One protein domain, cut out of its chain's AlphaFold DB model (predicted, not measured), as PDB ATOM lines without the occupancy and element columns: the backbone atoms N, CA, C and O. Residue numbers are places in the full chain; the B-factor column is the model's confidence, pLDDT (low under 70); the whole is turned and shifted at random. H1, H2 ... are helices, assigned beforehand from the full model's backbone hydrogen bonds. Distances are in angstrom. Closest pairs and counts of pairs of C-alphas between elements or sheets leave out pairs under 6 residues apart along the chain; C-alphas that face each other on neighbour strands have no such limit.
ATOM      1  N   ARG A  22      -4.774 -18.359  10.453       83.81
ATOM      2  CA  ARG A  22      -4.204 -17.171   9.816       83.81
ATOM      3  C   ARG A  22      -5.155 -16.652   8.733       83.81
ATOM      4  O   ARG A  22      -5.925 -17.413   8.142       83.81
ATOM      5  N   LEU A  23      -5.086 -15.353   8.437       87.06
ATOM      6  CA  LEU A  23      -5.856 -14.756   7.336       87.06
ATOM      7  C   LEU A  23      -5.579 -15.492   6.015       87.06
ATOM      8  O   LEU A  23      -6.481 -15.704   5.210       87.06
ATOM      9  N   GLU A  24      -4.336 -15.912   5.820       90.94
ATOM     10  CA  GLU A  24      -3.870 -16.669   4.666       90.94
ATOM     11  C   GLU A  24      -4.599 -18.008   4.521       90.94
ATOM     12  O   GLU A  24      -5.105 -18.308   3.440       90.94
ATOM     13  N   ASP A  25      -4.744 -18.769   5.609       90.19
ATOM     14  CA  ASP A  25      -5.516 -20.017   5.616       90.19
ATOM     15  C   ASP A  25      -6.979 -19.765   5.244       90.19
ATOM     16  O   ASP A  25      -7.573 -20.506   4.458       90.19
ATOM     17  N   PHE A  26      -7.561 -18.685   5.772       90.50
ATOM     18  CA  PHE A  26      -8.932 -18.293   5.463       90.50
ATOM     19  C   PHE A  26      -9.106 -17.937   3.978       90.50
ATOM     20  O   PHE A  26     -10.089 -18.346   3.349       90.50
ATOM     21  N   ILE A  27      -8.144 -17.218   3.391       91.19
ATOM     22  CA  ILE A  27      -8.119 -16.871   1.963       91.19
ATOM     23  C   ILE A  27      -7.979 -18.132   1.104       91.19
ATOM     24  O   ILE A  27      -8.782 -18.324   0.191       91.19
ATOM     25  N   ILE A  28      -7.022 -19.013   1.412       91.94
ATOM     26  CA  ILE A  28      -6.792 -20.270   0.680       91.94
ATOM     27  C   ILE A  28      -8.042 -21.154   0.732       91.94
ATOM     28  O   ILE A  28      -8.501 -21.659  -0.296       91.94
ATOM     29  N   ALA A  29      -8.645 -21.306   1.913       91.06
ATOM     30  CA  ALA A  29      -9.862 -22.090   2.080       91.06
ATOM     31  C   ALA A  29     -11.038 -21.490   1.290       91.06
ATOM     32  O   ALA A  29     -11.801 -22.222   0.658       91.06
ATOM     33  N   SER A  30     -11.171 -20.162   1.274       91.75
ATOM     34  CA  SER A  30     -12.200 -19.454   0.499       91.75
ATOM     35  C   SER A  30     -11.990 -19.585  -1.013       91.75
ATOM     36  O   SER A  30     -12.952 -19.797  -1.750       91.75
ATOM     37  N   ALA A  31     -10.743 -19.522  -1.488       92.06
ATOM     38  CA  ALA A  31     -10.408 -19.744  -2.894       92.06
ATOM     39  C   ALA A  31     -10.745 -21.180  -3.321       92.06
ATOM     40  O   ALA A  31     -11.379 -21.391  -4.358       92.06
ATOM     41  N   LYS A  32     -10.434 -22.161  -2.463       90.75
ATOM     42  CA  LYS A  32     -10.771 -23.573  -2.674       90.75
ATOM     43  C   LYS A  32     -12.281 -23.818  -2.763       90.75
ATOM     44  O   LYS A  32     -12.699 -24.586  -3.623       90.75
ATOM     45  N   GLU A  33     -13.104 -23.154  -1.941       89.81
ATOM     46  CA  GLU A  33     -14.579 -23.225  -2.055       89.81
ATOM     47  C   GLU A  33     -15.087 -22.790  -3.428       89.81
ATOM     48  O   GLU A  33     -16.089 -23.305  -3.919       89.81
ATOM     49  N   MET A  34     -14.415 -21.811  -4.028       90.31
ATOM     50  CA  MET A  34     -14.823 -21.202  -5.288       90.31
ATOM     51  C   MET A  34     -14.182 -21.856  -6.513       90.31
ATOM     52  O   MET A  34     -14.532 -21.486  -7.633       90.31
ATOM     53  N   GLY A  35     -13.262 -22.806  -6.320       89.88
ATOM     54  CA  GLY A  35     -12.456 -23.372  -7.402       89.88
ATOM     55  C   GLY A  35     -11.510 -22.353  -8.044       89.88
ATOM     56  O   GLY A  35     -11.175 -22.500  -9.214       89.88
ATOM     57  N   ILE A  36     -11.111 -21.313  -7.302       90.12
ATOM     58  CA  ILE A  36     -10.182 -20.276  -7.762       90.12
ATOM     59  C   ILE A  36      -8.754 -20.680  -7.403       90.12
ATOM     60  O   ILE A  36      -8.485 -21.118  -6.283       90.12
ATOM     61  N   SER A  37      -7.827 -20.485  -8.341       90.62
ATOM     62  CA  SER A  37      -6.397 -20.664  -8.100       90.62
ATOM     63  C   SER A  37      -5.751 -19.336  -7.712       90.62
ATOM     64  O   SER A  37      -5.784 -18.378  -8.481       90.62
ATOM     65  N   LEU A  38      -5.097 -19.273  -6.547       91.94
ATOM     66  CA  LEU A  38      -4.380 -18.063  -6.114       91.94
ATOM     67  C   LEU A  38      -3.258 -17.657  -7.083       91.94
ATOM     68  O   LEU A  38      -2.968 -16.467  -7.241       91.94
ATOM     69  N   ASN A  39      -2.704 -18.628  -7.815       91.75
ATOM     70  CA  ASN A  39      -1.679 -18.391  -8.828       91.75
ATOM     71  C   ASN A  39      -2.182 -17.474  -9.961       91.75
ATOM     72  O   ASN A  39      -1.382 -16.736 -10.534       91.75
ATOM     73  N   GLU A  40      -3.486 -17.472 -10.272       91.00
ATOM     74  CA  GLU A  40      -4.091 -16.581 -11.285       91.00
ATOM     75  C   GLU A  40      -3.983 -15.102 -10.889       91.00
ATOM     76  O   GLU A  40      -3.907 -14.219 -11.742       91.00
ATOM     77  N   TYR A  41      -3.894 -14.840  -9.585       90.50
ATOM     78  CA  TYR A  41      -3.699 -13.516  -9.003       90.50
ATOM     79  C   TYR A  41      -2.220 -13.254  -8.675       90.50
ATOM     80  O   TYR A  41      -1.875 -12.175  -8.196       90.50
ATOM     81  N   GLY A  42      -1.326 -14.200  -8.985       90.31
ATOM     82  CA  GLY A  42       0.108 -14.113  -8.719       90.31
ATOM     83  C   GLY A  42       0.491 -14.347  -7.258       90.31
ATOM     84  O   GLY A  42       1.503 -13.794  -6.833       90.31
ATOM     85  N   PHE A  43      -0.311 -15.118  -6.521       92.25
ATOM     86  CA  PHE A  43      -0.054 -15.496  -5.133       92.25
ATOM     87  C   PHE A  43       0.173 -17.001  -4.990       92.25
ATOM     88  O   PHE A  43      -0.398 -17.795  -5.738       92.25
ATOM     89  N   SER A  44       0.977 -17.388  -4.003       91.56
ATOM     90  CA  SER A  44       1.201 -18.786  -3.648       91.56
ATOM     91  C   SER A  44      -0.010 -19.402  -2.935       91.56
ATOM     92  O   SER A  44      -0.742 -18.729  -2.212       91.56
ATOM     93  N   ASN A  45      -0.196 -20.716  -3.102       89.25
ATOM     94  CA  ASN A  45      -1.152 -21.510  -2.314       89.25
ATOM     95  C   ASN A  45      -0.552 -22.034  -0.995       89.25
ATOM     96  O   ASN A  45      -1.238 -22.714  -0.236       89.25
ATOM     97  N   ASP A  46       0.729 -21.762  -0.745       91.94
ATOM     98  CA  ASP A  46       1.398 -22.055   0.517       91.94
ATOM     99  C   ASP A  46       1.191 -20.907   1.515       91.94
ATOM    100  O   ASP A  46       1.363 -19.738   1.169       91.94
ATOM    101  N   VAL A  47       0.842 -21.247   2.755       90.38
ATOM    102  CA  VAL A  47       0.426 -20.289   3.792       90.38
ATOM    103  C   VAL A  47       1.555 -19.321   4.154       90.38
ATOM    104  O   VAL A  47       1.329 -18.116   4.271       90.38
ATOM    105  N   ASP A  48       2.781 -19.825   4.311       91.25
ATOM    106  CA  ASP A  48       3.933 -19.005   4.696       91.25
ATOM    107  C   ASP A  48       4.376 -18.079   3.563       91.25
ATOM    108  O   ASP A  48       4.661 -16.897   3.781       91.25
ATOM    109  N   SER A  49       4.373 -18.597   2.337       91.88
ATOM    110  CA  SER A  49       4.662 -17.821   1.134       91.88
ATOM    111  C   SER A  49       3.628 -16.715   0.925       91.88
ATOM    112  O   SER A  49       4.000 -15.554   0.746       91.88
ATOM    113  N   LEU A  50       2.338 -17.050   1.039       90.69
ATOM    114  CA  LEU A  50       1.237 -16.097   0.920       90.69
ATOM    115  C   LEU A  50       1.341 -14.993   1.975       90.69
ATOM    116  O   LEU A  50       1.150 -13.816   1.666       90.69
ATOM    117  N   HIS A  51       1.716 -15.346   3.205       90.19
ATOM    118  CA  HIS A  51       1.901 -14.373   4.274       90.19
ATOM    119  C   HIS A  51       2.994 -13.357   3.949       90.19
ATOM    120  O   HIS A  51       2.809 -12.153   4.143       90.19
ATOM    121  N   LEU A  52       4.132 -13.820   3.423       89.62
ATOM    122  CA  LEU A  52       5.215 -12.938   2.993       89.62
ATOM    123  C   LEU A  52       4.787 -12.049   1.821       89.62
ATOM    124  O   LEU A  52       5.130 -10.867   1.801       89.62
ATOM    125  N   GLU A  53       4.044 -12.593   0.858       89.25
ATOM    126  CA  GLU A  53       3.540 -11.859  -0.305       89.25
ATOM    127  C   GLU A  53       2.564 -10.751   0.107       89.25
ATOM    128  O   GLU A  53       2.770  -9.591  -0.256       89.25
ATOM    129  N   ILE A  54       1.560 -11.078   0.928       86.00
ATOM    130  CA  ILE A  54       0.575 -10.118   1.445       86.00
ATOM    131  C   ILE A  54       1.258  -9.065   2.326       86.00
ATOM    132  O   ILE A  54       1.009  -7.873   2.164       86.00
ATOM    133  N   SER A  55       2.160  -9.471   3.222       84.12
ATOM    134  CA  SER A  55       2.814  -8.546   4.160       84.12
ATOM    135  C   SER A  55       3.767  -7.565   3.472       84.12
ATOM    136  O   SER A  55       3.908  -6.420   3.907       84.12
ATOM    137  N   ARG A  56       4.443  -7.989   2.395       82.12
ATOM    138  CA  ARG A  56       5.355  -7.128   1.621       82.12
ATOM    139  C   ARG A  56       4.606  -6.183   0.690       82.12
ATOM    140  O   ARG A  56       5.080  -5.079   0.424       82.12
ATOM    141  N   MET A  57       3.447  -6.601   0.192       68.75
ATOM    142  CA  MET A  57       2.612  -5.804  -0.692       68.75
ATOM    143  C   MET A  57       1.579  -5.035   0.130       68.75
ATOM    144  O   MET A  57       0.467  -5.517   0.320       68.75
ATOM    145  N   ARG A  58       1.898  -3.813   0.585       58.94
ATOM    146  CA  ARG A  58       0.856  -2.886   1.073       58.94
ATOM    147  C   ARG A  58      -0.229  -2.768  -0.004       58.94
ATOM    148  O   ARG A  58       0.013  -2.152  -1.035       58.94
ATOM    149  N   THR A  59      -1.368  -3.417   0.229       65.12
ATOM    150  CA  THR A  59      -2.594  -3.424  -0.582       65.12
ATOM    151  C   THR A  59      -2.345  -3.341  -2.094       65.12
ATOM    152  O   THR A  59      -2.602  -2.317  -2.726       65.12
ATOM    153  N   SER A  60      -1.822  -4.417  -2.693       80.25
ATOM    154  CA  SER A  60      -1.670  -4.480  -4.154       80.25
ATOM    155  C   SER A  60      -3.028  -4.585  -4.859       80.25
ATOM    156  O   SER A  60      -3.972  -5.178  -4.334       80.25
ATOM    157  N   GLU A  61      -3.118  -4.079  -6.093       86.44
ATOM    158  CA  GLU A  61      -4.315  -4.227  -6.938       86.44
ATOM    159  C   GLU A  61      -4.702  -5.706  -7.126       86.44
ATOM    160  O   GLU A  61      -5.879  -6.051  -7.183       86.44
ATOM    161  N   LYS A  62      -3.708  -6.603  -7.150       88.44
ATOM    162  CA  LYS A  62      -3.909  -8.054  -7.245       88.44
ATOM    163  C   LYS A  62      -4.613  -8.619  -6.014       88.44
ATOM    164  O   LYS A  62      -5.545  -9.404  -6.161       88.44
ATOM    165  N   LEU A  63      -4.191  -8.196  -4.817       89.06
ATOM    166  CA  LEU A  63      -4.824  -8.608  -3.564       89.06
ATOM    167  C   LEU A  63      -6.268  -8.102  -3.495       89.06
ATOM    168  O   LEU A  63      -7.158  -8.857  -3.119       89.06
ATOM    169  N   LEU A  64      -6.515  -6.854  -3.906       89.94
ATOM    170  CA  LEU A  64      -7.871  -6.302  -3.951       89.94
ATOM    171  C   LEU A  64      -8.775  -7.089  -4.902       89.94
ATOM    172  O   LEU A  64      -9.852  -7.505  -4.488       89.94
ATOM    173  N   ARG A  65      -8.320  -7.371  -6.130       91.12
ATOM    174  CA  ARG A  65      -9.083  -8.183  -7.094       91.12
ATOM    175  C   ARG A  65      -9.397  -9.578  -6.551       91.12
ATOM    176  O   ARG A  65     -10.529 -10.034  -6.679       91.12
ATOM    177  N   LEU A  66      -8.424 -10.228  -5.907       91.69
ATOM    178  CA  LEU A  66      -8.639 -11.521  -5.259       91.69
ATOM    179  C   LEU A  66      -9.745 -11.423  -4.198       91.69
ATOM    180  O   LEU A  66     -10.702 -12.191  -4.232       91.69
ATOM    181  N   LEU A  67      -9.646 -10.466  -3.274       90.88
ATOM    182  CA  LEU A  67     -10.629 -10.295  -2.199       90.88
ATOM    183  C   LEU A  67     -12.019  -9.907  -2.734       90.88
ATOM    184  O   LEU A  67     -13.033 -10.389  -2.226       90.88
ATOM    185  N   GLU A  68     -12.095  -9.086  -3.781       91.31
ATOM    186  CA  GLU A  68     -13.351  -8.764  -4.470       91.31
ATOM    187  C   GLU A  68     -14.013 -10.004  -5.073       91.31
ATOM    188  O   GLU A  68     -15.230 -10.164  -4.988       91.31
ATOM    189  N   ASP A  69     -13.239 -10.907  -5.668       91.50
ATOM    190  CA  ASP A  69     -13.801 -12.130  -6.229       91.50
ATOM    191  C   ASP A  69     -14.224 -13.109  -5.132       91.50
ATOM    192  O   ASP A  69     -15.338 -13.642  -5.189       91.50
ATOM    193  N   LEU A  70     -13.416 -13.258  -4.078       91.31
ATOM    194  CA  LEU A  70     -13.755 -14.089  -2.923       91.31
ATOM    195  C   LEU A  70     -15.045 -13.616  -2.235       91.31
ATOM    196  O   LEU A  70     -15.936 -14.422  -1.955       91.31
ATOM    197  N   THR A  71     -15.212 -12.307  -2.047       88.81
ATOM    198  CA  THR A  71     -16.405 -11.732  -1.399       88.81
ATOM    199  C   THR A  71     -17.700 -11.918  -2.195       88.81
ATOM    200  O   THR A  71     -18.781 -11.937  -1.600       88.81
ATOM    201  N   LYS A  72     -17.642 -12.117  -3.520       86.50
ATOM    202  CA  LYS A  72     -18.846 -12.322  -4.349       86.50
ATOM    203  C   LYS A  72     -19.505 -13.683  -4.117       86.50
ATOM    204  O   LYS A  72     -20.738 -13.780  -4.139       86.50
ATOM    205  N   ARG A  73     -18.725 -14.759  -3.947       80.12
ATOM    206  CA  ARG A  73     -19.280 -16.131  -3.969       80.12
ATOM    207  C   ARG A  73     -18.878 -17.012  -2.792       80.12
ATOM    208  O   ARG A  73     -19.653 -17.927  -2.517       80.12
ATOM    209  N   SER A  74     -17.778 -16.740  -2.086       88.94
ATOM    210  CA  SER A  74     -17.353 -17.588  -0.966       88.94
ATOM    211  C   SER A  74     -18.381 -17.546   0.157       88.94
ATOM    212  O   SER A  74     -18.869 -16.481   0.554       88.94
ATOM    213  N   ARG A  75     -18.712 -18.730   0.677       90.88
ATOM    214  CA  ARG A  75     -19.612 -18.860   1.820       90.88
ATOM    215  C   ARG A  75     -18.967 -18.252   3.063       90.88
ATOM    216  O   ARG A  75     -19.645 -17.522   3.779       90.88
ATOM    217  N   ARG A  76     -17.665 -18.480   3.264       91.50
ATOM    218  CA  ARG A  76     -16.881 -17.914   4.374       91.50
ATOM    219  C   ARG A  76     -16.931 -16.391   4.416       91.50
ATOM    220  O   ARG A  76     -17.274 -15.824   5.448       91.50
ATOM    221  N   PHE A  77     -16.667 -15.719   3.294       91.56
ATOM    222  CA  PHE A  77     -16.722 -14.252   3.244       91.56
ATOM    223  C   PHE A  77     -18.139 -13.694   3.407       91.56
ATOM    224  O   PHE A  77     -18.312 -12.643   4.022       91.56
ATOM    225  N   LYS A  78     -19.161 -14.383   2.881       91.38
ATOM    226  CA  LYS A  78     -20.564 -13.984   3.086       91.38
ATOM    227  C   LYS A  78     -20.968 -14.069   4.552       91.38
ATOM    228  O   LYS A  78     -21.572 -13.127   5.053       91.38
ATOM    229  N   GLU A  79     -20.598 -15.157   5.220       91.50
ATOM    230  CA  GLU A  79     -20.870 -15.338   6.644       91.50
ATOM    231  C   GLU A  79     -20.141 -14.281   7.476       91.50
ATOM    232  O   GLU A  79     -20.770 -13.579   8.261       91.50
ATOM    233  N   LEU A  80     -18.840 -14.082   7.233       92.06
ATOM    234  CA  LEU A  80     -18.055 -13.055   7.918       92.06
ATOM    235  C   LEU A  80     -18.678 -11.663   7.760       92.06
ATOM    236  O   LEU A  80     -18.779 -10.913   8.728       92.06
ATOM    237  N   ARG A  81     -19.141 -11.321   6.552       91.69
ATOM    238  CA  ARG A  81     -19.822 -10.049   6.290       91.69
ATOM    239  C   ARG A  81     -21.116  -9.909   7.092       91.69
ATOM    240  O   ARG A  81     -21.389  -8.826   7.601       91.69
ATOM    241  N   GLU A  82     -21.917 -10.965   7.183       92.56
ATOM    242  CA  GLU A  82     -23.170 -10.933   7.939       92.56
ATOM    243  C   GLU A  82     -22.923 -10.824   9.448       92.56
ATOM    244  O   GLU A  82     -23.566 -10.018  10.121       92.56
ATOM    245  N   ILE A  83     -21.931 -11.556   9.962       92.38
ATOM    246  CA  ILE A  83     -21.459 -11.468  11.349       92.38
ATOM    247  C   ILE A  83     -21.042 -10.031  11.677       92.38
ATOM    248  O   ILE A  83     -21.511  -9.467  12.665       92.38
ATOM    249  N   LEU A  84     -20.207  -9.417  10.831       92.62
ATOM    250  CA  LEU A  84     -19.758  -8.034  11.010       92.62
ATOM    251  C   LEU A  84     -20.937  -7.053  10.999       92.62
ATOM    252  O   LEU A  84     -21.040  -6.211  11.885       92.62
ATOM    253  N   ARG A  85     -21.878  -7.209  10.060       93.75
ATOM    254  CA  ARG A  85     -23.076  -6.360   9.959       93.75
ATOM    255  C   ARG A  85     -23.961  -6.430  11.208       93.75
ATOM    256  O   ARG A  85     -24.554  -5.423  11.594       93.75
ATOM    257  N   ARG A  86     -24.105  -7.613  11.817       91.81
ATOM    258  CA  ARG A  86     -24.836  -7.794  13.085       91.81
ATOM    259  C   ARG A  86     -24.064  -7.169  14.247       91.81
ATOM    260  O   ARG A  86     -24.639  -6.402  15.017       91.81
ATOM    261  N   ALA A  87     -22.755  -7.403  14.309       90.81
ATOM    262  CA  ALA A  87     -21.897  -6.848  15.350       90.81
ATOM    263  C   ALA A  87     -21.868  -5.307  15.346       90.81
ATOM    264  O   ALA A  87     -21.933  -4.700  16.411       90.81
ATOM    265  N   GLU A  88     -21.870  -4.665  14.173       90.75
ATOM    266  CA  GLU A  88     -21.975  -3.199  14.026       90.75
ATOM    267  C   GLU A  88     -23.257  -2.616  14.639       90.75
ATOM    268  O   GLU A  88     -23.289  -1.453  15.037       90.75
ATOM    269  N   LYS A  89     -24.317  -3.422  14.745       91.06
ATOM    270  CA  LYS A  89     -25.586  -3.044  15.380       91.06
ATOM    271  C   LYS A  89     -25.632  -3.361  16.874       91.06
ATOM    272  O   LYS A  89     -26.656  -3.127  17.509       91.06
TER     273      LYS A  89
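This is residues 22 to 89 of the 94 residues of an uncharacterized protein of Candidatus Korarchaeota archaeon (UniProt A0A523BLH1). Picture a small, well-packed body of short crossed helices with one arm: H1 stands between H3 on one side and H5 on another, while H4 meets H1 with its last residues and short H2 packs on the first part of H4. At the far end of H4 the path turns a corner into H5, whose residues 82 to 87, with residues 88 and 89, stick out from the body and make much of the length. The printed part has 68 residues with five named helices, H1 to H5 in order along the chain, and no named strand; the class is all helix. It is compact, with a radius of gyration of the C-alphas of 12.3 A, and spans 35 by 25 by 21 A.

Find C-alpha 23 at (-5.856, -14.756, 7.336); from there H1, residues 23 to 34, runs 16.8 A. H2 is residues 38 to 41, 5.4 A long, and H3 is residues 47 to 56, 14.2 A. Look next for C-alpha 61 at (-4.315, -4.227, -6.938), where H4, residues 61 to 73, begins and runs 19.4 A. H5, residues 75 to 87, is 18.2 A long and ends at C-alpha 87 at (-21.897, -6.848, 15.350).

Begin with H1, which with H4 is the hub, each touching three helices. With its residues 24 to 28 alone H1 touches H3, closest at the C-alphas of Glu 24 and Val 47, 5.7 A, opposite ways at a steep tilt of 67 degrees, only just short of about perpendicular. H4 touches H1 with residues 70 to 73 alone, the same way at a steep tilt of 54 degrees; the closest C-alphas, of Ser 30 and Leu 70, are 6.6 A apart. H5 touches H1 with residues 75 to 77 alone, at a steep tilt of 56 degrees, opposite ways; C-alphas 30 and 76 are the closest, 6.3 A. H4 and H5 touch only at the corner, about perpendicular at 87 degrees, with C-alphas 71 and 77 closest at 5.3 A. H2 touches H4 at the C-alphas of Tyr 41 and Lys 62, their closest, 5.7 A. H3 and H5 are apart. In H1, H3 and H5 every O i to N i+4 pair is within hydrogen-bond range, in H4 8 of 9, and H2 is too short for such a pair.

The C-alphas of Asn 39 and Lys 89 are the two farthest apart, 37.3 A. The printed part has no cut, and its four links between helices are tight. Residues 55 to 60 stand free, as do residues 82 to 89. Mean pLDDT of the printed part is 88.9; look for low confidence, under 70, at residues 57 to 59 of this model.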